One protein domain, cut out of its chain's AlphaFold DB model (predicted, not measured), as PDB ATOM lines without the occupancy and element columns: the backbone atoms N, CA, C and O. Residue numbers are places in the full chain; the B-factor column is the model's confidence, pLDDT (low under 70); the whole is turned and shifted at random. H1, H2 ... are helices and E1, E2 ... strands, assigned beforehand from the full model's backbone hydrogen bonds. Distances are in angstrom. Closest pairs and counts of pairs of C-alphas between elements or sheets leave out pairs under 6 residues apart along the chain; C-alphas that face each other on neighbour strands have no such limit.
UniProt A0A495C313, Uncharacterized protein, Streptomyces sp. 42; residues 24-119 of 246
ATOM      1  N   PRO A  24       7.192  25.287  14.907       93.44
ATOM      2  CA  PRO A  24       8.339  25.965  14.305       93.44
ATOM      3  C   PRO A  24       9.400  26.382  15.324       93.44
ATOM      4  O   PRO A  24       9.080  27.035  16.312       93.44
ATOM      5  N   LEU A  25      10.661  26.053  15.039       92.25
ATOM      6  CA  LEU A  25      11.825  26.613  15.720       92.25
ATOM      7  C   LEU A  25      12.313  27.840  14.949       92.25
ATOM      8  O   LEU A  25      12.505  27.777  13.733       92.25
ATOM      9  N   ILE A  26      12.559  28.943  15.653       88.38
ATOM     10  CA  ILE A  26      13.057  30.183  15.049       88.38
ATOM     11  C   ILE A  26      14.326  30.676  15.733       88.38
ATOM     12  O   ILE A  26      14.505  30.551  16.945       88.38
ATOM     13  N   ALA A  27      15.223  31.273  14.951       81.81
ATOM     14  CA  ALA A  27      16.404  31.922  15.497       81.81
ATOM     15  C   ALA A  27      16.051  33.298  16.097       81.81
ATOM     16  O   ALA A  27      15.229  34.033  15.553       81.81
ATOM     17  N   HIS A  28      16.757  33.680  17.166       68.25
ATOM     18  CA  HIS A  28      16.545  34.897  17.970       68.25
ATOM     19  C   HIS A  28      16.484  36.224  17.177       68.25
ATOM     20  O   HIS A  28      16.045  37.247  17.696       68.25
ATOM     21  N   ARG A  29      16.969  36.272  15.930       64.88
ATOM     22  CA  ARG A  29      17.074  37.524  15.158       64.88
ATOM     23  C   ARG A  29      15.855  37.861  14.302       64.88
ATOM     24  O   ARG A  29      15.837  38.948  13.733       64.88
ATOM     25  N   ILE A  30      14.860  36.979  14.189       63.31
ATOM     26  CA  ILE A  30      13.668  37.264  13.381       63.31
ATOM     27  C   ILE A  30      12.684  38.100  14.220       63.31
ATOM     28  O   ILE A  30      12.254  37.635  15.276       63.31
ATOM     29  N   PRO A  31      12.308  39.324  13.793       62.03
ATOM     30  CA  PRO A  31      11.334  40.134  14.520       62.03
ATOM     31  C   PRO A  31       9.979  39.423  14.645       62.03
ATOM     32  O   PRO A  31       9.411  38.971  13.650       62.03
ATOM     33  N   ALA A  32       9.434  39.373  15.864       62.75
ATOM     34  CA  ALA A  32       8.227  38.607  16.192       62.75
ATOM     35  C   ALA A  32       6.976  39.011  15.385       62.75
ATOM     36  O   ALA A  32       6.112  38.178  15.136       62.75
ATOM     37  N   TRP A  33       6.883  40.270  14.943       62.81
ATOM     38  CA  TRP A  33       5.734  40.785  14.189       62.81
ATOM     39  C   TRP A  33       5.598  40.197  12.775       62.81
ATOM     40  O   TRP A  33       4.552  40.356  12.152       62.81
ATOM     41  N   GLY A  34       6.632  39.522  12.261       63.41
ATOM     42  CA  GLY A  34       6.618  38.876  10.944       63.41
ATOM     43  C   GLY A  34       6.282  37.383  10.966       63.41
ATOM     44  O   GLY A  34       6.294  36.753   9.911       63.41
ATOM     45  N   ILE A  35       6.019  36.796  12.139       69.19
ATOM     46  CA  ILE A  35       5.861  35.346  12.297       69.19
ATOM     47  C   ILE A  35       4.410  35.040  12.653       69.19
ATOM     48  O   ILE A  35       3.930  35.380  13.732       69.19
ATOM     49  N   ALA A  36       3.699  34.405  11.725       71.31
ATOM     50  CA  ALA A  36       2.331  33.964  11.954       71.31
ATOM     51  C   ALA A  36       2.305  32.641  12.737       71.31
ATOM     52  O   ALA A  36       2.986  31.685  12.366       71.31
ATOM     53  N   GLY A  37       1.453  32.569  13.762       82.62
ATOM     54  CA  GLY A  37       1.187  31.345  14.524       82.62
ATOM     55  C   GLY A  37       2.168  31.069  15.672       82.62
ATOM     56  O   GLY A  37       3.057  31.878  15.941       82.62
ATOM     57  N   PRO A  38       1.982  29.944  16.387       87.75
ATOM     58  CA  PRO A  38       2.856  29.547  17.484       87.75
ATOM     59  C   PRO A  38       4.239  29.150  16.963       87.75
ATOM     60  O   PRO A  38       4.367  28.504  15.922       87.75
ATOM     61  N   TYR A  39       5.273  29.512  17.714       90.25
ATOM     62  CA  TYR A  39       6.665  29.169  17.442       90.25
ATOM     63  C   TYR A  39       7.433  29.046  18.762       90.25
ATOM     64  O   TYR A  39       7.005  29.567  19.792       90.25
ATOM     65  N   ILE A  40       8.591  28.395  18.717       91.19
ATOM     66  CA  ILE A  40       9.544  28.292  19.822       91.19
ATOM     67  C   ILE A  40      10.810  29.042  19.406       91.19
ATOM     68  O   ILE A  40      11.438  28.723  18.390       91.19
ATOM     69  N   HIS A  41      11.205  30.046  20.187       88.12
ATOM     70  CA  HIS A  41      12.529  30.651  20.034       88.12
ATOM     71  C   HIS A  41      13.599  29.637  20.419       88.12
ATOM     72  O   HIS A  41      13.476  28.983  21.448       88.12
ATOM     73  N   MET A  42      14.681  29.545  19.646       87.19
ATOM     74  CA  MET A  42      15.790  28.623  19.943       87.19
ATOM     75  C   MET A  42      16.374  28.819  21.355       87.19
ATOM     76  O   MET A  42      16.803  27.853  21.973       87.19
ATOM     77  N   ASP A  43      16.359  30.039  21.902       83.31
ATOM     78  CA  ASP A  43      16.796  30.304  23.285       83.31
ATOM     79  C   ASP A  43      15.835  29.776  24.355       83.31
ATOM     80  O   ASP A  43      16.224  29.652  25.512       83.31
ATOM     81  N   GLN A  44      14.608  29.442  23.963       86.38
ATOM     82  CA  GLN A  44      13.571  28.852  24.805       86.38
ATOM     83  C   GLN A  44      13.325  27.369  24.497       86.38
ATOM     84  O   GLN A  44      12.484  26.745  25.139       86.38
ATOM     85  N   ALA A  45      14.034  26.802  23.518       90.56
ATOM     86  CA  ALA A  45      13.915  25.396  23.170       90.56
ATOM     87  C   ALA A  45      14.671  24.530  24.186       90.56
ATOM     88  O   ALA A  45      15.836  24.796  24.502       90.56
ATOM     89  N   ASP A  46      14.028  23.459  24.644       92.62
ATOM     90  CA  ASP A  46      14.642  22.461  25.514       92.62
ATOM     91  C   ASP A  46      15.443  21.464  24.666       92.62
ATOM     92  O   ASP A  46      14.972  20.411  24.240       92.62
ATOM     93  N   ILE A  47      16.686  21.837  24.361       92.44
ATOM     94  CA  ILE A  47      17.594  21.011  23.568       92.44
ATOM     95  C   ILE A  47      18.210  19.931  24.463       92.44
ATOM     96  O   ILE A  47      18.974  20.242  25.373       92.44
ATOM     97  N   HIS A  48      17.926  18.658  24.182       92.56
ATOM     98  CA  HIS A  48      18.576  17.526  24.849       92.56
ATOM     99  C   HIS A  48      20.094  17.510  24.651       92.56
ATOM    100  O   HIS A  48      20.594  17.906  23.601       92.56
ATOM    101  N   ALA A  49      20.841  17.002  25.632       88.44
ATOM    102  CA  ALA A  49      22.299  16.934  25.549       88.44
ATOM    103  C   ALA A  49      22.789  15.987  24.438       88.44
ATOM    104  O   ALA A  49      23.894  16.160  23.917       88.44
ATOM    105  N   ARG A  50      21.973  15.008  24.032       89.31
ATOM    106  CA  ARG A  50      22.269  14.086  22.929       89.31
ATOM    107  C   ARG A  50      21.060  13.836  22.047       89.31
ATOM    108  O   ARG A  50      19.933  13.709  22.521       89.31
ATOM    109  N   TYR A  51      21.349  13.637  20.766       92.31
ATOM    110  CA  TYR A  51      20.382  13.186  19.780       92.31
ATOM    111  C   TYR A  51      20.949  12.046  18.934       92.31
ATOM    112  O   TYR A  51      22.113  12.065  18.528       92.31
ATOM    113  N   ALA A  52      20.101  11.072  18.619       92.44
ATOM    114  CA  ALA A  52      20.305  10.195  17.478       92.44
ATOM    115  C   ALA A  52      19.823  10.909  16.214       92.44
ATOM    116  O   ALA A  52      18.759  11.522  16.193       92.44
ATOM    117  N   GLN A  53      20.607  10.825  15.155       90.81
ATOM    118  CA  GLN A  53      20.349  11.490  13.895       90.81
ATOM    119  C   GLN A  53      19.994  10.473  12.813       90.81
ATOM    120  O   GLN A  53      20.708   9.491  12.600       90.81
ATOM    121  N   VAL A  54      18.922  10.764  12.081       90.75
ATOM    122  CA  VAL A  54      18.457   9.989  10.932       90.75
ATOM    123  C   VAL A  54      18.314  10.924   9.736       90.75
ATOM    124  O   VAL A  54      17.555  11.891   9.775       90.75
ATOM    125  N   ALA A  55      19.066  10.645   8.675       89.25
ATOM    126  CA  ALA A  55      18.927  11.333   7.399       89.25
ATOM    127  C   ALA A  55      17.816  10.661   6.584       89.25
ATOM    128  O   ALA A  55      17.935   9.487   6.223       89.25
ATOM    129  N   GLY A  56      16.755  11.410   6.308       86.81
ATOM    130  CA  GLY A  56      15.684  11.000   5.416       86.81
ATOM    131  C   GLY A  56      16.150  10.916   3.963       86.81
ATOM    132  O   GLY A  56      17.215  11.410   3.580       86.81
ATOM    133  N   ARG A  57      15.316  10.277   3.154       87.19
ATOM    134  CA  ARG A  57      15.555   9.905   1.756       87.19
ATOM    135  C   ARG A  57      14.452  10.390   0.819       87.19
ATOM    136  O   ARG A  57      14.619  10.321  -0.392       87.19
ATOM    137  N   ALA A  58      13.334  10.864   1.366       86.12
ATOM    138  CA  ALA A  58      12.124  11.204   0.619       86.12
ATOM    139  C   ALA A  58      12.123  12.611  -0.033       86.12
ATOM    140  O   ALA A  58      11.062  13.131  -0.375       86.12
ATOM    141  N   GLY A  59      13.279  13.260  -0.198       85.50
ATOM    142  CA  GLY A  59      13.404  14.561  -0.867       85.50
ATOM    143  C   GLY A  59      14.094  14.494  -2.230       85.50
ATOM    144  O   GLY A  59      14.821  13.551  -2.526       85.50
ATOM    145  N   ASP A  60      13.919  15.549  -3.030       89.81
ATOM    146  CA  ASP A  60      14.585  15.712  -4.332       89.81
ATOM    147  C   ASP A  60      16.111  15.882  -4.173       89.81
ATOM    148  O   ASP A  60      16.887  15.545  -5.065       89.81
ATOM    149  N   TYR A  61      16.539  16.409  -3.020       90.12
ATOM    150  CA  TYR A  61      17.940  16.612  -2.648       90.12
ATOM    151  C   TYR A  61      18.278  15.906  -1.323       90.12
ATOM    152  O   TYR A  61      17.393  15.725  -0.475       90.12
ATOM    153  N   PRO A  62      19.549  15.515  -1.107       88.12
ATOM    154  CA  PRO A  62      19.966  14.838   0.120       88.12
ATOM    155  C   PRO A  62      19.803  15.720   1.365       88.12
ATOM    156  O   PRO A  62      19.835  16.947   1.292       88.12
ATOM    157  N   ALA A  63      19.634  15.081   2.522       86.19
ATOM    158  CA  ALA A  63      19.494  15.756   3.806       86.19
ATOM    159  C   ALA A  63      20.826  16.376   4.280       86.19
ATOM    160  O   ALA A  63      21.895  15.799   4.079       86.19
ATOM    161  N   SER A  64      20.757  17.530   4.950       84.69
ATOM    162  CA  SER A  64      21.921  18.180   5.577       84.69
ATOM    163  C   SER A  64      22.022  17.804   7.058       84.69
ATOM    164  O   SER A  64      21.018  17.808   7.775       84.69
ATOM    165  N   THR A  65      23.225  17.455   7.519       84.38
ATOM    166  CA  THR A  65      23.455  16.827   8.826       84.38
ATOM    167  C   THR A  65      24.250  17.707   9.795       84.38
ATOM    168  O   THR A  65      25.171  18.417   9.398       84.38
ATOM    169  N   ALA A  66      23.938  17.616  11.093       81.88
ATOM    170  CA  ALA A  66      24.747  18.216  12.153       81.88
ATOM    171  C   ALA A  66      25.959  17.321  12.495       81.88
ATOM    172  O   ALA A  66      25.852  16.417  13.322       81.88
ATOM    173  N   GLY A  67      27.112  17.583  11.867       70.00
ATOM    174  CA  GLY A  67      28.367  16.852  12.107       70.00
ATOM    175  C   GLY A  67      28.501  15.529  11.335       70.00
ATOM    176  O   GLY A  67      27.704  15.233  10.441       70.00
ATOM    177  N   PHE A  68      29.541  14.750  11.663       57.44
ATOM    178  CA  PHE A  68      29.820  13.423  11.095       57.44
ATOM    179  C   PHE A  68      29.430  12.322  12.094       57.44
ATOM    180  O   PHE A  68      30.023  12.232  13.165       57.44
ATOM    181  N   GLY A  69      28.469  11.458  11.747       68.19
ATOM    182  CA  GLY A  69      28.054  10.319  12.580       68.19
ATOM    183  C   GLY A  69      26.535  10.139  12.660       68.19
ATOM    184  O   GLY A  69      25.781  10.878  12.040       68.19
ATOM    185  N   ARG A  70      26.082   9.121  13.411       79.69
ATOM    186  CA  ARG A  70      24.650   8.887  13.714       79.69
ATOM    187  C   ARG A  70      24.196   9.504  15.036       79.69
ATOM    188  O   ARG A  70      23.012   9.471  15.339       79.69
ATOM    189  N   GLN A  71      25.119   9.999  15.848       86.56
ATOM    190  CA  GLN A  71      24.809  10.701  17.087       86.56
ATOM    191  C   GLN A  71      25.388  12.103  17.005       86.56
ATOM    192  O   GLN A  71      26.477  12.289  16.464       86.56
ATOM    193  N   THR A  72      24.649  13.068  17.535       87.25
ATOM    194  CA  THR A  72      25.065  14.465  17.587       87.25
ATOM    195  C   THR A  72      24.872  14.997  19.001       87.25
ATOM    196  O   THR A  72      23.929  14.622  19.708       87.25
ATOM    197  N   GLU A  73      25.803  15.834  19.433       86.69
ATOM    198  CA  GLU A  73      25.724  16.513  20.721       86.69
ATOM    199  C   GLU A  73      24.705  17.647  20.634       86.69
ATOM    200  O   GLU A  73      24.640  18.364  19.635       86.69
ATOM    201  N   GLY A  74      23.934  17.846  21.700       87.44
ATOM    202  CA  GLY A  74      22.907  18.881  21.785       87.44
ATOM    203  C   GLY A  74      23.446  20.272  21.494       87.44
ATOM    204  O   GLY A  74      22.827  21.034  20.760       87.44
ATOM    205  N   GLN A  75      24.635  20.596  22.011       85.06
ATOM    206  CA  GLN A  75      25.260  21.899  21.780       85.06
ATOM    207  C   GLN A  75      25.699  22.057  20.318       85.06
ATOM    208  O   GLN A  75      25.552  23.129  19.729       85.06
ATOM    209  N   GLY A  76      26.212  20.983  19.711       85.88
ATOM    210  CA  GLY A  76      26.520  20.942  18.283       85.88
ATOM    211  C   GLY A  76      25.268  21.134  17.427       85.88
ATOM    212  O   GLY A  76      25.290  21.917  16.477       85.88
ATOM    213  N   LEU A  77      24.163  20.487  17.805       90.25
ATOM    214  CA  LEU A  77      22.868  20.638  17.154       90.25
ATOM    215  C   LEU A  77      22.305  22.057  17.306       90.25
ATOM    216  O   LEU A  77      21.877  22.636  16.311       90.25
ATOM    217  N   ASP A  78      22.341  22.648  18.504       89.38
ATOM    218  CA  ASP A  78      21.902  24.032  18.740       89.38
ATOM    219  C   ASP A  78      22.693  25.015  17.863       89.38
ATOM    220  O   ASP A  78      22.106  25.829  17.149       89.38
ATOM    221  N   ASN A  79      24.022  24.874  17.812       86.50
ATOM    222  CA  ASN A  79      24.875  25.679  16.938       86.50
ATOM    223  C   ASN A  79      24.543  25.480  15.450       86.50
ATOM    224  O   ASN A  79      24.454  26.456  14.702       86.50
ATOM    225  N   PHE A  80      24.339  24.232  15.018       89.62
ATOM    226  CA  PHE A  80      23.939  23.906  13.650       89.62
ATOM    227  C   PHE A  80      22.602  24.565  13.289       89.62
ATOM    228  O   PHE A  80      22.510  25.239  12.260       89.62
ATOM    229  N   LEU A  81      21.582  24.425  14.138       91.62
ATOM    230  CA  LEU A  81      20.260  25.006  13.916       91.62
ATOM    231  C   LEU A  81      20.329  26.531  13.900       91.62
ATOM    232  O   LEU A  81      19.827  27.145  12.964       91.62
ATOM    233  N   ARG A  82      21.018  27.162  14.858       87.50
ATOM    234  CA  ARG A  82      21.204  28.620  14.868       87.50
ATOM    235  C   ARG A  82      21.931  29.112  13.626       87.50
ATOM    236  O   ARG A  82      21.543  30.141  13.086       87.50
ATOM    237  N   GLY A  83      22.960  28.412  13.159       86.38
ATOM    238  CA  GLY A  83      23.663  28.771  11.926       86.38
ATOM    239  C   GLY A  83      22.744  28.717  10.704       86.38
ATOM    240  O   GLY A  83      22.654  29.687   9.952       86.38
ATOM    241  N   ASN A  84      22.015  27.612  10.541       88.25
ATOM    242  CA  ASN A  84      21.190  27.374   9.358       88.25
ATOM    243  C   ASN A  84      19.873  28.163   9.355       88.25
ATOM    244  O   ASN A  84      19.473  28.653   8.302       88.25
ATOM    245  N   LEU A  85      19.206  28.312  10.503       88.00
ATOM    246  CA  LEU A  85      17.957  29.077  10.635       88.00
ATOM    247  C   LEU A  85      18.194  30.595  10.591       88.00
ATOM    248  O   LEU A  85      17.273  31.340  10.276       88.00
ATOM    249  N   ASN A  86      19.416  31.069  10.871       80.06
ATOM    250  CA  ASN A  86      19.795  32.467  10.632       80.06
ATOM    251  C   ASN A  86      20.120  32.760   9.156       80.06
ATOM    252  O   ASN A  86      20.209  33.930   8.777       80.06
ATOM    253  N   PHE A  87      20.350  31.739   8.322       70.75
ATOM    254  CA  PHE A  87      20.654  31.943   6.909       70.75
ATOM    255  C   PHE A  87      19.359  32.165   6.114       70.75
ATOM    256  O   PHE A  87      18.423  31.373   6.179       70.75
ATOM    257  N   TRP A  88      19.309  33.255   5.346       54.38
ATOM    258  CA  TRP A  88      18.078  33.871   4.822       54.38
ATOM    259  C   TRP A  88      17.344  33.055   3.738       54.38
ATOM    260  O   TRP A  88      16.304  33.485   3.250       54.38
ATOM    261  N   LEU A  89      17.874  31.900   3.322       56.12
ATOM    262  CA  LEU A  89      17.519  31.255   2.051       56.12
ATOM    263  C   LEU A  89      16.771  29.914   2.168       56.12
ATOM    264  O   LEU A  89      16.866  29.122   1.237       56.12
ATOM    265  N   SER A  90      15.941  29.706   3.204       67.50
ATOM    266  CA  SER A  90      14.826  28.708   3.256       67.50
ATOM    267  C   SER A  90      14.932  27.527   4.239       67.50
ATOM    268  O   SER A  90      14.214  26.539   4.058       67.50
ATOM    269  N   SER A  91      15.753  27.617   5.285       88.06
ATOM    270  CA  SER A  91      15.816  26.579   6.325       88.06
ATOM    271  C   SER A  91      14.536  26.532   7.170       88.06
ATOM    272  O   SER A  91      14.061  27.564   7.636       88.06
ATOM    273  N   GLU A  92      14.011  25.335   7.427       90.88
ATOM    274  CA  GLU A  92      12.887  25.095   8.337       90.88
ATOM    275  C   GLU A  92      13.290  24.047   9.374       90.88
ATOM    276  O   GLU A  92      13.865  23.009   9.036       90.88
ATOM    277  N   ALA A  93      12.968  24.305  10.640       94.00
ATOM    278  CA  ALA A  93      13.060  23.314  11.697       94.00
ATOM    279  C   ALA A  93      11.798  23.322  12.554       94.00
ATOM    280  O   ALA A  93      11.203  24.377  12.784       94.00
ATOM    281  N   ARG A  94      11.396  22.147  13.036       94.81
ATOM    282  CA  ARG A  94      10.253  21.982  13.934       94.81
ATOM    283  C   ARG A  94      10.550  20.992  15.038       94.81
ATOM    284  O   ARG A  94      11.270  20.023  14.810       94.81
ATOM    285  N   MET A  95       9.971  21.243  16.204       96.19
ATOM    286  CA  MET A  95      10.092  20.409  17.392       96.19
ATOM    287  C   MET A  95       8.711  19.898  17.802       96.19
ATOM    288  O   MET A  95       7.757  20.673  17.885       96.19
ATOM    289  N   THR A  96       8.591  18.594  18.020       94.81
ATOM    290  CA  THR A  96       7.404  17.976  18.629       94.81
ATOM    291  C   THR A  96       7.514  17.979  20.155       94.81
ATOM    292  O   THR A  96       8.606  18.131  20.696       94.81
ATOM    293  N   ASP A  97       6.393  17.783  20.854       91.56
ATOM    294  CA  ASP A  97       6.319  17.841  22.327       91.56
ATOM    295  C   ASP A  97       7.229  16.821  23.032       91.56
ATOM    296  O   ASP A  97       7.612  16.995  24.185       91.56
ATOM    297  N   ASP A  98       7.596  15.743  22.340       90.81
ATOM    298  CA  ASP A  98       8.514  14.717  22.824       90.81
ATOM    299  C   ASP A  98       9.998  15.037  22.564       90.81
ATOM    300  O   ASP A  98      10.851  14.193  22.856       90.81
ATOM    301  N   GLY A  99      10.297  16.227  22.032       92.44
ATOM    302  CA  GLY A  99      11.639  16.748  21.779       92.44
ATOM    303  C   GLY A  99      12.249  16.329  20.439       92.44
ATOM    304  O   GLY A  99      13.404  16.661  20.179       92.44
ATOM    305  N   VAL A 100      11.528  15.607  19.569       95.75
ATOM    306  CA  VAL A 100      12.051  15.255  18.237       95.75
ATOM    307  C   VAL A 100      12.138  16.506  17.371       95.75
ATOM    308  O   VAL A 100      11.135  17.171  17.106       95.75
ATOM    309  N   ILE A 101      13.342  16.798  16.876       95.81
ATOM    310  CA  ILE A 101      13.585  17.930  15.981       95.81
ATOM    311  C   ILE A 101      13.684  17.422  14.550       95.81
ATOM    312  O   ILE A 101      14.426  16.490  14.252       95.81
ATOM    313  N   ARG A 102      12.970  18.068  13.636       94.62
ATOM    314  CA  ARG A 102      13.072  17.822  12.199       94.62
ATOM    315  C   ARG A 102      13.556  19.072  11.515       94.62
ATOM    316  O   ARG A 102      12.991  20.138  11.724       94.62
ATOM    317  N   TYR A 103      14.584  18.927  10.699       94.00
ATOM    318  CA  TYR A 103      15.217  20.014   9.973       94.00
ATOM    319  C   TYR A 103      15.218  19.715   8.479       94.00
ATOM    320  O   TYR A 103      15.523  18.596   8.064       94.00
ATOM    321  N   ARG A 104      14.949  20.731   7.661       92.25
ATOM    322  CA  ARG A 104      15.210  20.693   6.223       92.25
ATOM    323  C   ARG A 104      15.748  22.037   5.747       92.25
ATOM    324  O   ARG A 104      15.277  23.087   6.168       92.25
ATOM    325  N   GLN A 105      16.717  22.002   4.836       90.69
ATOM    326  CA  GLN A 105      17.352  23.219   4.323       90.69
ATOM    327  C   GLN A 105      16.470  23.983   3.331       90.69
ATOM    328  O   GLN A 105      16.521  25.202   3.279       90.69
ATOM    329  N   THR A 106      15.691  23.274   2.512       90.38
ATOM    330  CA  THR A 106      14.634  23.857   1.676       90.38
ATOM    331  C   THR A 106      13.491  22.855   1.552       90.38
ATOM    332  O   THR A 106      13.650  21.674   1.875       90.38
ATOM    333  N   ARG A 107      12.352  23.289   1.001       91.00
ATOM    334  CA  ARG A 107      11.203  22.407   0.740       91.00
ATOM    335  C   ARG A 107      11.531  21.209  -0.160       91.00
ATOM    336  O   ARG A 107      10.842  20.208  -0.064       91.00
ATOM    337  N   ASN A 108      12.572  21.270  -0.990       91.69
ATOM    338  CA  ASN A 108      12.948  20.154  -1.868       91.69
ATOM    339  C   ASN A 108      13.977  19.197  -1.231       91.69
ATOM    340  O   ASN A 108      14.266  18.150  -1.799       91.69
ATOM    341  N   HIS A 109      14.549  19.529  -0.069       91.69
ATOM    342  CA  HIS A 109      15.525  18.661   0.597       91.69
ATOM    343  C   HIS A 109      14.840  17.571   1.415       91.69
ATOM    344  O   HIS A 109      13.781  17.794   2.011       91.69
ATOM    345  N   SER A 110      15.496  16.416   1.494       91.06
ATOM    346  CA  SER A 110      15.159  15.369   2.453       91.06
ATOM    347  C   SER A 110      15.306  15.900   3.880       91.06
ATOM    348  O   SER A 110      16.137  16.770   4.159       91.06
ATOM    349  N   THR A 111      14.482  15.384   4.786       92.56
ATOM    350  CA  THR A 111      14.466  15.817   6.185       92.56
ATOM    351  C   THR A 111      15.586  15.144   6.970       92.56
ATOM    352  O   THR A 111      15.845  13.960   6.796       92.56
ATOM    353  N   THR A 112      16.220  15.871   7.882       92.38
ATOM    354  CA  THR A 112      17.046  15.291   8.945       92.38
ATOM    355  C   THR A 112      16.231  15.260  10.227       92.38
ATOM    356  O   THR A 112      15.732  16.297  10.664       92.38
ATOM    357  N   THR A 113      16.110  14.085  10.838       94.19
ATOM    358  CA  THR A 113      15.406  13.895  12.109       94.19
ATOM    359  C   THR A 113      16.406  13.669  13.232       94.19
ATOM    360  O   THR A 113      17.300  12.833  13.120       94.19
ATOM    361  N   PHE A 114      16.234  14.409  14.317       94.50
ATOM    362  CA  PHE A 114      17.002  14.311  15.544       94.50
ATOM    363  C   PHE A 114      16.079  13.788  16.641       94.50
ATOM    364  O   PHE A 114      15.156  14.474  17.076       94.50
ATOM    365  N   ILE A 115      16.326  12.557  17.070       94.69
ATOM    366  CA  ILE A 115      15.571  11.867  18.111       94.69
ATOM    367  C   ILE A 115      16.320  12.066  19.434       94.69
ATOM    368  O   ILE A 115      17.483  11.661  19.516       94.69
ATOM    369  N   PRO A 116      15.714  12.697  20.452       94.81
ATOM    370  CA  PRO A 116      16.408  13.009  21.693       94.81
ATOM    371  C   PRO A 116      16.711  11.748  22.499       94.81
ATOM    372  O   PRO A 116      15.860  10.870  22.660       94.81
ATOM    373  N   ASP A 117      17.903  11.692  23.087       92.00
ATOM    374  CA  ASP A 117      18.153  10.823  24.231       92.00
ATOM    375  C   ASP A 117      17.607  11.514  25.482       92.00
ATOM    376  O   ASP A 117      18.252  12.378  26.084       92.00
ATOM    377  N   LYS A 118      16.400  11.121  25.889       91.12
ATOM    378  CA  LYS A 118      15.723  11.707  27.051       91.12
ATOM    379  C   LYS A 118      16.488  11.494  28.358       91.12
ATOM    380  O   LYS A 118      16.331  12.292  29.273       91.12
ATOM    381  N   THR A 119      17.345  10.477  28.445       90.44
ATOM    382  CA  THR A 119      18.129  10.192  29.659       90.44
ATOM    383  C   THR A 119      19.338  11.109  29.816       90.44
ATOM    384  O   THR A 119      19.845  11.277  30.922       90.44
TER     385      THR A 119
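AT A GLANCE: This is residues 24 to 119 of the 246 residues of an uncharacterized protein of Streptomyces sp. 42 (UniProt A0A495C313). Little regular structure is present: a strongly twisted, antiparallel sheet, E3 E2 E6 E5 E4, with H1 packed on it, and E1 beside E4, where residues 27 to 38 loop outward. The 96 printed residues, 37 in named elements E1 E2 E3 H1 E4 E5 E6, are mixed and compact, with radius of gyration of the C-alphas 12.7 A and spans 37 by 34 by 21 A.

HOW THE PARTS SIT: E4, residues 92 to 95, E5, 101 to 104, and E6, 112 to 116, form a meander, antiparallel hairpins in a row; N 94 and O 102 are 2.9 A apart, N 103 and O 112 2.9 A. E2, residues 50 to 55, is antiparallel to E6, N 52 and O 115 at 2.8 A, and makes a hairpin with E3, residues 71 to 73, N 72 and O 51 at 2.9 A. H1, residues 74 to 85, is on the sheet at height 4.6 A, only just over none of its strands, with 2 C-alphas falling on E3; every O i to N i+4 pair is within hydrogen-bond range. E1, residues 24 to 26, pairs with no named strand; its closest C-alpha to E4 is Pro 24, 4.4 A from that of Arg 94.

IN THESE COORDINATES: E2 spans 16.1 A and H1 15.9 A; E1 begins at (8.339, 25.965, 14.305) and E6 ends at (16.408, 13.009, 21.693).

THE WHOLE: The printed part has no cut; E1 to E2 and E2 to E3 are long links; pLDDT is under 70 at residues 28 to 35, 68 to 69 and 88 to 90.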